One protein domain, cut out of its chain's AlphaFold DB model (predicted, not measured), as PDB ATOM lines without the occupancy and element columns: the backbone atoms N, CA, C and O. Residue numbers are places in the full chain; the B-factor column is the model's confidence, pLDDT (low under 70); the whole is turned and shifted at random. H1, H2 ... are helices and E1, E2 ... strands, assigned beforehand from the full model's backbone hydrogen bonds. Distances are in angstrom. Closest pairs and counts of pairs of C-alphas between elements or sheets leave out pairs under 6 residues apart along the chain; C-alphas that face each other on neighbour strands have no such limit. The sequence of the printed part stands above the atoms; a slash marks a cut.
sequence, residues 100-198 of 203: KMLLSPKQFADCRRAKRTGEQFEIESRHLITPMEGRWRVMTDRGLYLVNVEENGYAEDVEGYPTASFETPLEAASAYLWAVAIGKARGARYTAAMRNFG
ATOM      1  N   LYS A 100      71.548 155.044 133.305       79.69
ATOM      2  CA  LYS A 100      70.154 155.488 133.479       79.69
ATOM      3  C   LYS A 100      70.035 156.710 134.376       79.69
ATOM      4  O   LYS A 100      69.064 157.449 134.247       79.69
ATOM      5  N   MET A 101      70.995 156.902 135.276       83.00
ATOM      6  CA  MET A 101      71.038 158.058 136.166       83.00
ATOM      7  C   MET A 101      71.755 159.251 135.532       83.00
ATOM      8  O   MET A 101      71.493 160.385 135.919       83.00
ATOM      9  N   LEU A 102      72.655 159.000 134.578       87.81
ATOM     10  CA  LEU A 102      73.538 160.025 134.024       87.81
ATOM     11  C   LEU A 102      73.016 160.634 132.722       87.81
ATOM     12  O   LEU A 102      73.095 161.847 132.541       87.81
ATOM     13  N   LEU A 103      72.491 159.819 131.804       93.19
ATOM     14  CA  LEU A 103      72.144 160.296 130.467       93.19
ATOM     15  C   LEU A 103      70.715 160.840 130.396       93.19
ATOM     16  O   LEU A 103      69.744 160.192 130.790       93.19
ATOM     17  N   SER A 104      70.568 161.995 129.752       94.75
ATOM     18  CA  SER A 104      69.264 162.516 129.335       94.75
ATOM     19  C   SER A 104      68.625 161.657 128.225       94.75
ATOM     20  O   SER A 104      69.327 160.963 127.478       94.75
ATOM     21  N   PRO A 105      67.295 161.742 128.013       95.06
ATOM     22  CA  PRO A 105      66.620 161.018 126.932       95.06
ATOM     23  C   PRO A 105      67.207 161.286 125.538       95.06
ATOM     24  O   PRO A 105      67.289 160.369 124.718       95.06
ATOM     25  N   LYS A 106      67.653 162.526 125.282       95.69
ATOM     26  CA  LYS A 106      68.321 162.909 124.032       95.69
ATOM     27  C   LYS A 106      69.645 162.155 123.872       95.69
ATOM     28  O   LYS A 106      69.835 161.486 122.862       95.69
ATOM     29  N   GLN A 107      70.504 162.176 124.891       96.50
ATOM     30  CA  GLN A 107      71.802 161.490 124.858       96.50
ATOM     31  C   GLN A 107      71.636 159.968 124.706       96.50
ATOM     32  O   GLN A 107      72.373 159.332 123.955       96.50
ATOM     33  N   PHE A 108      70.607 159.379 125.322       96.19
ATOM     34  CA  PHE A 108      70.239 157.976 125.092       96.19
ATOM     35  C   PHE A 108      69.833 157.682 123.641       96.19
ATOM     36  O   PHE A 108      70.111 156.596 123.121       96.19
ATOM     37  N   ALA A 109      69.112 158.596 122.991       96.38
ATOM     38  CA  ALA A 109      68.752 158.459 121.583       96.38
ATOM     39  C   ALA A 109      69.984 158.601 120.676       96.38
ATOM     40  O   ALA A 109      70.146 157.801 119.752       96.38
ATOM     41  N   ASP A 110      70.879 159.540 120.990       97.81
ATOM     42  CA  ASP A 110      72.138 159.751 120.275       97.81
ATOM     43  C   ASP A 110      73.052 158.518 120.375       97.81
ATOM     44  O   ASP A 110      73.476 158.001 119.343       97.81
ATOM     45  N   CYS A 111      73.226 157.935 121.570       97.44
ATOM     46  CA  CYS A 111      73.974 156.684 121.756       97.44
ATOM     47  C   CYS A 111      73.393 155.529 120.924       97.44
ATOM     48  O   CYS A 111      74.126 154.740 120.328       97.44
ATOM     49  N   ARG A 112      72.058 155.410 120.860       97.06
ATOM     50  CA  ARG A 112      71.386 154.374 120.056       97.06
ATOM     51  C   ARG A 112      71.540 154.601 118.555       97.06
ATOM     52  O   ARG A 112      71.628 153.626 117.809       97.06
ATOM     53  N   ARG A 113      71.547 155.857 118.097       98.00
ATOM     54  CA  ARG A 113      71.855 156.198 116.702       98.00
ATOM     55  C   ARG A 113      73.300 155.820 116.387       98.00
ATOM     56  O   ARG A 113      73.494 154.992 115.506       98.00
ATOM     57  N   ALA A 114      74.250 156.307 117.181       97.75
ATOM     58  CA  ALA A 114      75.680 156.053 117.029       97.75
ATOM     59  C   ALA A 114      76.012 154.553 117.006       97.75
ATOM     60  O   ALA A 114      76.726 154.092 116.124       97.75
ATOM     61  N   LYS A 115      75.401 153.749 117.889       97.50
ATOM     62  CA  LYS A 115      75.586 152.285 117.895       97.50
ATOM     63  C   LYS A 115      75.153 151.615 116.584       97.50
ATOM     64  O   LYS A 115      75.702 150.580 116.229       97.50
ATOM     65  N   ARG A 116      74.143 152.159 115.896       97.50
ATOM     66  CA  ARG A 116      73.629 151.604 114.631       97.50
ATOM     67  C   ARG A 116      74.384 152.116 113.412       97.50
ATOM     68  O   ARG A 116      74.523 151.362 112.458       97.50
ATOM     69  N   THR A 117      74.807 153.377 113.422       97.31
ATOM     70  CA  THR A 117      75.426 154.023 112.255       97.31
ATOM     71  C   THR A 117      76.948 153.971 112.277       97.31
ATOM     72  O   THR A 117      77.563 154.076 111.225       97.31
ATOM     73  N   GLY A 118      77.562 153.800 113.452       96.94
ATOM     74  CA  GLY A 118      79.008 153.951 113.619       96.94
ATOM     75  C   GLY A 118      79.471 155.402 113.484       96.94
ATOM     76  O   GLY A 118      80.645 155.642 113.237       96.94
ATOM     77  N   GLU A 119      78.568 156.375 113.613       97.31
ATOM     78  CA  GLU A 119      78.913 157.795 113.550       97.31
ATOM     79  C   GLU A 119      79.215 158.343 114.944       97.31
ATOM     80  O   GLU A 119      78.531 158.018 115.922       97.31
ATOM     81  N   GLN A 120      80.216 159.219 115.021       97.19
ATOM     82  CA  GLN A 120      80.490 159.987 116.229       97.19
ATOM     83  C   GLN A 120      79.367 160.992 116.524       97.19
ATOM     84  O   GLN A 120      78.639 161.424 115.627       97.19
ATOM     85  N   PHE A 121      79.244 161.408 117.782       97.50
ATOM     86  CA  PHE A 121      78.307 162.462 118.175       97.50
ATOM     87  C   PHE A 121      78.839 163.280 119.348       97.50
ATOM     88  O   PHE A 121      79.652 162.804 120.136       97.50
ATOM     89  N   GLU A 122      78.349 164.510 119.474       97.25
ATOM     90  CA  GLU A 122      78.668 165.396 120.593       97.25
ATOM     91  C   GLU A 122      77.794 165.066 121.809       97.25
ATOM     92  O   GLU A 122      76.563 165.093 121.716       97.25
ATOM     93  N   ILE A 123      78.422 164.730 122.941       95.62
ATOM     94  CA  ILE A 123      77.715 164.380 124.186       95.62
ATOM     95  C   ILE A 123      77.373 165.620 125.018       95.62
ATOM     96  O   ILE A 123      76.257 165.734 125.531       95.62
ATOM     97  N   GLU A 124      78.321 166.548 125.104       92.56
ATOM     98  CA  GLU A 124      78.235 167.889 125.680       92.56
ATOM     99  C   GLU A 124      79.253 168.778 124.961       92.56
ATOM    100  O   GLU A 124      80.185 168.260 124.344       92.56
ATOM    101  N   SER A 125      79.086 170.102 125.048       86.31
ATOM    102  CA  SER A 125      79.913 171.078 124.333       86.31
ATOM    103  C   SER A 125      81.392 170.699 124.329       86.31
ATOM    104  O   SER A 125      82.017 170.597 125.386       86.31
ATOM    105  N   ARG A 126      81.932 170.523 123.117       93.19
ATOM    106  CA  ARG A 126      83.342 170.196 122.841       93.19
ATOM    107  C   ARG A 126      83.796 168.781 123.214       93.19
ATOM    108  O   ARG A 126      84.992 168.522 123.179       93.19
ATOM    109  N   HIS A 127      82.884 167.865 123.531       97.19
ATOM    110  CA  HIS A 127      83.207 166.461 123.792       97.19
ATOM    111  C   HIS A 127      82.442 165.543 122.843       97.19
ATOM    112  O   HIS A 127      81.217 165.600 122.723       97.19
ATOM    113  N   LEU A 128      83.187 164.673 122.173       97.50
ATOM    114  CA  LEU A 128      82.727 163.750 121.152       97.50
ATOM    115  C   LEU A 128      82.870 162.312 121.646       97.50
ATOM    116  O   LEU A 128      83.905 161.916 122.179       97.50
ATOM    117  N   ILE A 129      81.841 161.511 121.401       98.06
ATOM    118  CA  ILE A 129      81.887 160.057 121.534       98.06
ATOM    119  C   ILE A 129      82.218 159.496 120.158       98.06
ATOM    120  O   ILE A 129      81.404 159.592 119.238       98.06
ATOM    121  N   THR A 130      83.425 158.952 120.021       97.12
ATOM    122  CA  THR A 130      84.039 158.639 118.724       97.12
ATOM    123  C   THR A 130      84.328 157.143 118.609       97.12
ATOM    124  O   THR A 130      84.912 156.573 119.536       97.12
ATOM    125  N   PRO A 131      83.943 156.482 117.503       97.19
ATOM    126  CA  PRO A 131      84.329 155.105 117.241       97.19
ATOM    127  C   PRO A 131      85.760 155.046 116.697       97.19
ATOM    128  O   PRO A 131      86.121 155.774 115.776       97.19
ATOM    129  N   MET A 132      86.572 154.152 117.251       94.25
ATOM    130  CA  MET A 132      87.966 153.951 116.877       94.25
ATOM    131  C   MET A 132      88.347 152.488 117.097       94.25
ATOM    132  O   MET A 132      88.162 151.957 118.190       94.25
ATOM    133  N   GLU A 133      88.854 151.831 116.048       92.25
ATOM    134  CA  GLU A 133      89.342 150.439 116.108       92.25
ATOM    135  C   GLU A 133      88.314 149.449 116.689       92.25
ATOM    136  O   GLU A 133      88.640 148.531 117.437       92.25
ATOM    137  N   GLY A 134      87.031 149.650 116.366       92.75
ATOM    138  CA  GLY A 134      85.938 148.804 116.855       92.75
ATOM    139  C   GLY A 134      85.502 149.080 118.298       92.75
ATOM    140  O   GLY A 134      84.600 148.405 118.786       92.75
ATOM    141  N   ARG A 135      86.081 150.084 118.964       96.88
ATOM    142  CA  ARG A 135      85.698 150.536 120.308       96.88
ATOM    143  C   ARG A 135      85.227 151.983 120.280       96.88
ATOM    144  O   ARG A 135      85.360 152.674 119.276       96.88
ATOM    145  N   TRP A 136      84.669 152.452 121.387       97.94
ATOM    146  CA  TRP A 136      84.233 153.834 121.557       97.94
ATOM    147  C   TRP A 136      85.151 154.550 122.536       97.94
ATOM    148  O   TRP A 136      85.506 153.988 123.568       97.94
ATOM    149  N   ARG A 137      85.538 155.782 122.216       97.38
ATOM    150  CA  ARG A 137      86.396 156.636 123.046       97.38
ATOM    151  C   ARG A 137      85.726 157.992 123.260       97.38
ATOM    152  O   ARG A 137      84.854 158.395 122.485       97.38
ATOM    153  N   VAL A 138      86.139 158.694 124.309       97.38
ATOM    154  CA  VAL A 138      85.727 160.077 124.586       97.38
ATOM    155  C   VAL A 138      86.859 160.996 124.148       97.38
ATOM    156  O   VAL A 138      87.988 160.819 124.600       97.38
ATOM    157  N   MET A 139      86.559 161.960 123.281       97.31
ATOM    158  CA  MET A 139      87.536 162.877 122.695       97.31
ATOM    159  C   MET A 139      87.070 164.325 122.855       97.31
ATOM    160  O   MET A 139      85.899 164.633 122.652       97.31
ATOM    161  N   THR A 140      87.978 165.225 123.204       96.62
ATOM    162  CA  THR A 140      87.732 166.674 123.223       96.62
ATOM    163  C   THR A 140      87.818 167.269 121.812       96.62
ATOM    164  O   THR A 140      88.416 166.685 120.910       96.62
ATOM    165  N   ASP A 141      87.305 168.482 121.612       92.31
ATOM    166  CA  ASP A 141      87.463 169.252 120.368       92.31
ATOM    167  C   ASP A 141      88.923 169.611 120.035       92.31
ATOM    168  O   ASP A 141      89.219 170.030 118.917       92.31
ATOM    169  N   ARG A 142      89.840 169.417 120.989       93.25
ATOM    170  CA  ARG A 142      91.288 169.606 120.836       93.25
ATOM    171  C   ARG A 142      92.050 168.316 120.526       93.25
ATOM    172  O   ARG A 142      93.270 168.359 120.455       93.25
ATOM    173  N   GLY A 143      91.363 167.183 120.371       93.38
ATOM    174  CA  GLY A 143      92.002 165.895 120.080       93.38
ATOM    175  C   GLY A 143      92.612 165.189 121.296       93.38
ATOM    176  O   GLY A 143      93.358 164.231 121.127       93.38
ATOM    177  N   LEU A 144      92.295 165.631 122.517       95.81
ATOM    178  CA  LEU A 144      92.651 164.904 123.743       95.81
ATOM    179  C   LEU A 144      91.612 163.828 124.051       95.81
ATOM    180  O   LEU A 144      90.413 164.088 123.935       95.81
ATOM    181  N   TYR A 145      92.058 162.668 124.515       96.69
ATOM    182  CA  TYR A 145      91.232 161.516 124.855       96.69
ATOM    183  C   TYR A 145      91.135 161.328 126.361       96.69
ATOM    184  O   TYR A 145      92.109 161.545 127.079       96.69
ATOM    185  N   LEU A 146      89.974 160.877 126.835       95.69
ATOM    186  CA  LEU A 146      89.817 160.448 128.221       95.69
ATOM    187  C   LEU A 146      90.716 159.231 128.473       95.69
ATOM    188  O   LEU A 146      90.610 158.222 127.776       95.69
ATOM    189  N   VAL A 147      91.587 159.321 129.472       94.88
ATOM    190  CA  VAL A 147      92.557 158.269 129.841       94.88
ATOM    191  C   VAL A 147      92.256 157.670 131.209       94.88
ATOM    192  O   VAL A 147      92.504 156.492 131.435       94.88
ATOM    193  N   ASN A 148      91.655 158.457 132.105       91.50
ATOM    194  CA  ASN A 148      91.284 158.018 133.441       91.50
ATOM    195  C   ASN A 148      89.935 158.636 133.836       91.50
ATOM    196  O   ASN A 148      89.818 159.852 133.996       91.50
ATOM    197  N   VAL A 149      88.916 157.785 133.983       91.56
ATOM    198  CA  VAL A 149      87.554 158.189 134.371       91.56
ATOM    199  C   VAL A 149      87.530 158.725 135.803       91.56
ATOM    200  O   VAL A 149      86.879 159.733 136.065       91.56
ATOM    201  N   GLU A 150      88.249 158.076 136.718       88.44
ATOM    202  CA  GLU A 150      88.257 158.425 138.144       88.44
ATOM    203  C   GLU A 150      88.939 159.773 138.385       88.44
ATOM    204  O   GLU A 150      88.525 160.546 139.246       88.44
ATOM    205  N   GLU A 151      89.944 160.090 137.571       88.12
ATOM    206  CA  GLU A 151      90.675 161.350 137.658       88.12
ATOM    207  C   GLU A 151      90.159 162.426 136.703       88.12
ATOM    208  O   GLU A 151      90.680 163.541 136.724       88.12
ATOM    209  N   ASN A 152      89.150 162.138 135.873       92.62
ATOM    210  CA  ASN A 152      88.731 163.022 134.780       92.62
ATOM    211  C   ASN A 152      89.929 163.517 133.939       92.62
ATOM    212  O   ASN A 152      90.022 164.696 133.590       92.62
ATOM    213  N   GLY A 153      90.883 162.615 133.692       92.00
ATOM    214  CA  GLY A 153      92.158 162.908 133.047       92.00
ATOM    215  C   GLY A 153      92.077 162.752 131.533       92.00
ATOM    216  O   GLY A 153      91.495 161.782 131.042       92.00
ATOM    217  N   TYR A 154      92.700 163.681 130.803       94.31
ATOM    218  CA  TYR A 154      92.770 163.677 129.342       94.31
ATOM    219  C   TYR A 154      94.215 163.792 128.862       94.31
ATOM    220  O   TYR A 154      94.989 164.557 129.435       94.31
ATOM    221  N   ALA A 155      94.566 163.075 127.796       93.94
ATOM    222  CA  ALA A 155      95.880 163.164 127.160       93.94
ATOM    223  C   ALA A 155      95.784 162.985 125.640       93.94
ATOM    224  O   ALA A 155      94.759 162.544 125.120       93.94
ATOM    225  N   GLU A 156      96.847 163.339 124.924       93.12
ATOM    226  CA  GLU A 156      97.001 162.979 123.512       93.12
ATOM    227  C   GLU A 156      97.128 161.455 123.360       93.12
ATOM    228  O   GLU A 156      97.582 160.770 124.279       93.12
ATOM    229  N   ASP A 157      96.726 160.917 122.205       87.31
ATOM    230  CA  ASP A 157      96.924 159.496 121.900       87.31
ATOM    231  C   ASP A 157      98.401 159.257 121.557       87.31
ATOM    232  O   ASP A 157      98.845 159.484 120.429       87.31
ATOM    233  N   VAL A 158      99.176 158.878 122.573       85.88
ATOM    234  CA  VAL A 158     100.611 158.606 122.472       85.88
ATOM    235  C   VAL A 158     100.897 157.140 122.773       85.88
ATOM    236  O   VAL A 158     100.301 156.526 123.662       85.88
ATOM    237  N   GLU A 159     101.841 156.566 122.029       79.94
ATOM    238  CA  GLU A 159     102.251 155.175 122.205       79.94
ATOM    239  C   GLU A 159     102.704 154.921 123.653       79.94
ATOM    240  O   GLU A 159     103.535 155.643 124.203       79.94
ATOM    241  N   GLY A 160     102.138 153.889 124.282       77.56
ATOM    242  CA  GLY A 160     102.422 153.539 125.676       77.56
ATOM    243  C   GLY A 160     101.517 154.210 126.714       77.56
ATOM    244  O   GLY A 160     101.630 153.874 127.892       77.56
ATOM    245  N   TYR A 161     100.588 155.082 126.304       78.31
ATOM    246  CA  TYR A 161      99.610 155.693 127.204       78.31
ATOM    247  C   TYR A 161      98.172 155.371 126.763       78.31
ATOM    248  O   TYR A 161      97.580 156.094 125.960       78.31
ATOM    249  N   PRO A 162      97.597 154.244 127.226       84.62
ATOM    250  CA  PRO A 162      96.332 153.752 126.698       84.62
ATOM    251  C   PRO A 162      95.171 154.689 127.043       84.62
ATOM    252  O   PRO A 162      94.899 154.976 128.208       84.62
ATOM    253  N   THR A 163      94.430 155.114 126.021       91.62
ATOM    254  CA  THR A 163      93.164 155.834 126.210       91.62
ATOM    255  C   THR A 163      92.071 154.903 126.737       91.62
ATOM    256  O   THR A 163      92.024 153.718 126.383       91.62
ATOM    257  N   ALA A 164      91.143 155.443 127.527       94.00
ATOM    258  CA  ALA A 164      89.964 154.706 127.951       94.00
ATOM    259  C   ALA A 164      89.102 154.360 126.727       94.00
ATOM    260  O   ALA A 164      88.705 155.231 125.947       94.00
ATOM    261  N   SER A 165      88.809 153.070 126.563       95.25
ATOM    262  CA  SER A 165      88.012 152.553 125.454       95.25
ATOM    263  C   SER A 165      86.881 151.668 125.966       95.25
ATOM    264  O   SER A 165      87.022 150.953 126.958       95.25
ATOM    265  N   PHE A 166      85.744 151.745 125.285       95.94
ATOM    266  CA  PHE A 166      84.476 151.179 125.729       95.94
ATOM    267  C   PHE A 166      83.853 150.329 124.624       95.94
ATOM    268  O   PHE A 166      84.085 150.571 123.438       95.94
ATOM    269  N   GLU A 167      83.047 149.335 124.993       96.94
ATOM    270  CA  GLU A 167      82.394 148.449 124.019       96.94
ATOM    271  C   GLU A 167      81.263 149.165 123.283       96.94
ATOM    272  O   GLU A 167      80.945 148.868 122.129       96.94
ATOM    273  N   THR A 168      80.620 150.126 123.948       97.00
ATOM    274  CA  THR A 168      79.439 150.797 123.410       97.00
ATOM    275  C   THR A 168      79.528 152.318 123.532       97.00
ATOM    276  O   THR A 168      80.157 152.834 124.457       97.00
ATOM    277  N   PRO A 169      78.831 153.072 122.657       97.62
ATOM    278  CA  PRO A 169      78.753 154.525 122.803       97.62
ATOM    279  C   PRO A 169      78.044 154.924 124.102       97.62
ATOM    280  O   PRO A 169      78.310 155.988 124.646       97.62
ATOM    281  N   LEU A 170      77.153 154.060 124.609       96.94
ATOM    282  CA  LEU A 170      76.453 154.272 125.871       96.94
ATOM    283  C   LEU A 170      77.417 154.233 127.060       96.94
ATOM    284  O   LEU A 170      77.353 155.109 127.917       96.94
ATOM    285  N   GLU A 171      78.307 153.244 127.106       95.62
ATOM    286  CA  GLU A 171      79.361 153.157 128.121       95.62
ATOM    287  C   GLU A 171      80.307 154.355 128.049       95.62
ATOM    288  O   GLU A 171      80.529 154.993 129.071       95.62
ATOM    289  N   ALA A 172      80.783 154.722 126.853       96.56
ATOM    290  CA  ALA A 172      81.664 155.878 126.676       96.56
ATOM    291  C   ALA A 172      81.006 157.188 127.144       96.56
ATOM    292  O   ALA A 172      81.604 157.958 127.895       96.56
ATOM    293  N   ALA A 173      79.749 157.423 126.756       96.88
ATOM    294  CA  ALA A 173      78.985 158.587 127.202       96.88
ATOM    295  C   ALA A 173      78.768 158.597 128.721       96.88
ATOM    296  O   ALA A 173      78.872 159.646 129.356       96.88
ATOM    297  N   SER A 174      78.490 157.433 129.314       95.56
ATOM    298  CA  SER A 174      78.287 157.310 130.762       95.56
ATOM    299  C   SER A 174      79.584 157.558 131.520       95.56
ATOM    300  O   SER A 174      79.578 158.277 132.512       95.56
ATOM    301  N   ALA A 175      80.703 157.027 131.021       94.69
ATOM    302  CA  ALA A 175      82.026 157.252 131.579       94.69
ATOM    303  C   ALA A 175      82.425 158.732 131.527       94.69
ATOM    304  O   ALA A 175      82.906 159.251 132.528       94.69
ATOM    305  N   TYR A 176      82.164 159.433 130.416       95.69
ATOM    306  CA  TYR A 176      82.386 160.880 130.321       95.69
ATOM    307  C   TYR A 176      81.587 161.653 131.380       95.69
ATOM    308  O   TYR A 176      82.162 162.401 132.170       95.69
ATOM    309  N   LEU A 177      80.266 161.453 131.433       95.75
ATOM    310  CA  LEU A 177      79.408 162.173 132.378       95.75
ATOM    311  C   LEU A 177      79.779 161.853 133.832       95.75
ATOM    312  O   LEU A 177      79.720 162.730 134.697       95.75
ATOM    313  N   TRP A 178      80.208 160.617 134.091       94.44
ATOM    314  CA  TRP A 178      80.697 160.207 135.399       94.44
ATOM    315  C   TRP A 178      82.015 160.877 135.770       94.44
ATOM    316  O   TRP A 178      82.114 161.448 136.855       94.44
ATOM    317  N   ALA A 179      82.982 160.904 134.852       94.12
ATOM    318  CA  ALA A 179      84.249 161.603 135.031       94.12
ATOM    319  C   ALA A 179      84.033 163.095 135.333       94.12
ATOM    320  O   ALA A 179      84.608 163.632 136.280       94.12
ATOM    321  N   VAL A 180      83.122 163.756 134.609       94.19
ATOM    322  CA  VAL A 180      82.752 165.156 134.864       94.19
ATOM    323  C   VAL A 180      82.138 165.332 136.255       94.19
ATOM    324  O   VAL A 180      82.494 166.272 136.970       94.19
ATOM    325  N   ALA A 181      81.222 164.449 136.663       93.19
ATOM    326  CA  ALA A 181      80.593 164.512 137.981       93.19
ATOM    327  C   ALA A 181      81.612 164.308 139.114       93.19
ATOM    328  O   ALA A 181      81.626 165.082 140.075       93.19
ATOM    329  N   ILE A 182      82.502 163.319 138.975       93.50
ATOM    330  CA  ILE A 182      83.608 163.063 139.902       93.50
ATOM    331  C   ILE A 182      84.528 164.278 139.984       93.50
ATOM    332  O   ILE A 182      84.799 164.759 141.084       93.50
ATOM    333  N   GLY A 183      84.959 164.807 138.836       93.88
ATOM    334  CA  GLY A 183      85.835 165.971 138.753       93.88
ATOM    335  C   GLY A 183      85.242 167.190 139.458       93.88
ATOM    336  O   GLY A 183      85.923 167.814 140.269       93.88
ATOM    337  N   LYS A 184      83.953 167.482 139.234       94.38
ATOM    338  CA  LYS A 184      83.228 168.559 139.932       94.38
ATOM    339  C   LYS A 184      83.155 168.323 141.440       94.38
ATOM    340  O   LYS A 184      83.430 169.235 142.216       94.38
ATOM    341  N   ALA A 185      82.800 167.110 141.866       94.12
ATOM    342  CA  ALA A 185      82.690 166.776 143.284       94.12
ATOM    343  C   ALA A 185      84.049 166.854 144.001       94.12
ATOM    344  O   ALA A 185      84.122 167.341 145.128       94.12
ATOM    345  N   ARG A 186      85.122 166.411 143.338       95.44
ATOM    346  CA  ARG A 186      86.501 166.537 143.818       95.44
ATOM    347  C   ARG A 186      86.926 167.999 143.903       95.44
ATOM    348  O   ARG A 186      87.405 168.398 144.949       95.44
ATOM    349  N   GLY A 187      86.661 168.812 142.878       95.75
ATOM    350  CA  GLY A 187      86.939 170.252 142.914       95.75
ATOM    351  C   GLY A 187      86.239 170.962 144.079       95.75
ATOM    352  O   GLY A 187      86.859 171.746 144.786       95.75
ATOM    353  N   ALA A 188      84.977 170.619 144.360       95.81
ATOM    354  CA  ALA A 188      84.266 171.160 145.520       95.81
ATOM    355  C   ALA A 188      84.911 170.752 146.859       95.81
ATOM    356  O   ALA A 188      85.014 171.576 147.771       95.81
ATOM    357  N   ARG A 189      85.359 169.494 146.983       96.44
ATOM    358  CA  ARG A 189      86.100 169.011 148.159       96.44
ATOM    359  C   ARG A 189      87.456 169.703 148.304       96.44
ATOM    360  O   ARG A 189      87.783 170.116 149.412       96.44
ATOM    361  N   TYR A 190      88.180 169.897 147.203       96.19
ATOM    362  CA  TYR A 190      89.437 170.639 147.161       96.19
ATOM    363  C   TYR A 190      89.255 172.072 147.667       96.19
ATOM    364  O   TYR A 190      89.919 172.480 148.614       96.19
ATOM    365  N   THR A 191      88.294 172.823 147.116       95.81
ATOM    366  CA  THR A 191      88.009 174.199 147.558       95.81
ATOM    367  C   THR A 191      87.660 174.252 149.046       95.81
ATOM    368  O   THR A 191      88.163 175.109 149.773       95.81
ATOM    369  N   ALA A 192      86.836 173.317 149.531       95.38
ATOM    370  CA  ALA A 192      86.520 173.225 150.953       95.38
ATOM    371  C   ALA A 192      87.768 172.939 151.807       95.38
ATOM    372  O   ALA A 192      87.905 173.496 152.898       95.38
ATOM    373  N   ALA A 193      88.693 172.114 151.312       95.56
ATOM    374  CA  ALA A 193      89.943 171.831 151.998       95.56
ATOM    375  C   ALA A 193      90.878 173.042 152.050       95.56
ATOM    376  O   ALA A 193      91.326 173.420 153.133       95.56
ATOM    377  N   MET A 194      91.073 173.731 150.926       95.31
ATOM    378  CA  MET A 194      91.880 174.954 150.878       95.31
ATOM    379  C   MET A 194      91.330 176.044 151.800       95.31
ATOM    380  O   MET A 194      92.100 176.726 152.478       95.31
ATOM    381  N   ARG A 195      90.001 176.158 151.924       94.12
ATOM    382  CA  ARG A 195      89.374 177.047 152.912       94.12
ATOM    383  C   ARG A 195      89.701 176.641 154.349       94.12
ATOM    384  O   ARG A 195      90.038 177.509 155.151       94.12
ATOM    385  N   ASN A 196      89.640 175.351 154.680       93.56
ATOM    386  CA  ASN A 196      89.987 174.862 156.019       93.56
ATOM    387  C   ASN A 196      91.460 175.114 156.372       93.56
ATOM    388  O   ASN A 196      91.765 175.386 157.532       93.56
ATOM    389  N   PHE A 197      92.357 175.078 155.386       92.38
ATOM    390  CA  PHE A 197      93.763 175.445 155.567       92.38
ATOM    391  C   PHE A 197      93.998 176.960 155.670       92.38
ATOM    392  O   PHE A 197      95.110 177.387 155.969       92.38
ATOM    393  N   GLY A 198      92.983 177.792 155.407       92.94
ATOM    394  CA  GLY A 198      93.142 179.245 155.309       92.94
ATOM    395  C   GLY A 198      93.910 179.691 154.058       92.94
ATOM    396  O   GLY A 198      94.518 180.759 154.072       92.94
TER     397      GLY A 198
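AT A GLANCE: This is residues 100 to 198 of the 203 residues of an uncharacterized protein of Singulisphaera sp. GP187 (UniProt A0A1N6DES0). A small three-stranded sheet, E1 E2 E3, has the first part of the long helix H2 over it and the shorter helix H1 along E1, while a small hairpin, E4 and E5, follows from the edge strand E3. Residues 187 to 198, of which 187 to 196 belong to H2, stand free of the rest and stick out as an arm that makes the length of the domain. The printed part has 99 residues, with two named helices and five named strands in the order H1 E1 E2 E3 E4 E5 H2; both sheets, E1 - E2 - E3 and E4 - E5, are antiparallel, and the class is mixed, helices and strands. The whole is only just compact, close to loose, with a radius of gyration of the C-alphas of 14.9 A and spans of 53 by 36 by 20 A.

IN THESE COORDINATES: The larger sheet holds E1, residues 121 to 124, E2, residues 127 to 132, 15.1 A long, and E3, residues 135 to 140, 16.5 A long. E4 is residues 145 to 148 and E5 residues 153 to 155. H1, residues 105 to 117, is 18.5 A long and begins with C-alpha 105 at (66.620, 161.018, 126.932). H2, residues 169 to 196, is 40.5 A long, from C-alpha 169 at (78.753, 154.525, 122.803) to C-alpha 196 at (89.987, 174.862, 156.019).

HOW THE PARTS SIT: E1 E2 E3 form a meander, each strand the antiparallel neighbour of the one before, in two hairpins. N 123 and O 127 are 2.9 A apart between E1 and E2, and N 130 and O 137 are 2.9 A apart between E2 and E3. H1 and H2, on one face of this sheet, make two layers. H2 has a height over the sheet of 10.6 A and runs slantwise to the strands, at 43 degrees to E2 on the local plane; its closest C-alphas to E3 are those of Pro 169 and Trp 136, 5.7 A apart. H1, at a height over the sheet of 9.6 A, lies over E1 and E2 and runs along the strands, at 16 degrees to E1 on the local plane. H1 and H2 touch, H2 with residues 169 to 173 alone, closest at the C-alphas of Cys 111 and Pro 169, 5.3 A; they run opposite ways at a steep tilt of 43 degrees. In the hairpin E4 and E5, N 145 and O 155 are 2.8 A apart. The closest C-alphas of E3 and E4 are those of Met 139 and Tyr 145, 4.5 A. H1 and E4 are apart. In H1 and H2 every O i to N i+4 pair is within hydrogen-bond range.

THE WHOLE: The two C-alphas farthest apart, those of Thr 117 and Gly 198, are 52.9 A apart. Without residues 187 to 198 the body spans 32 by 32 by 21 A. The link from E5 to H2, residues 156 to 168, is long; the other links are tight. The printed part has no cut, its mean pLDDT is 94.0, and no printed residue is under 70.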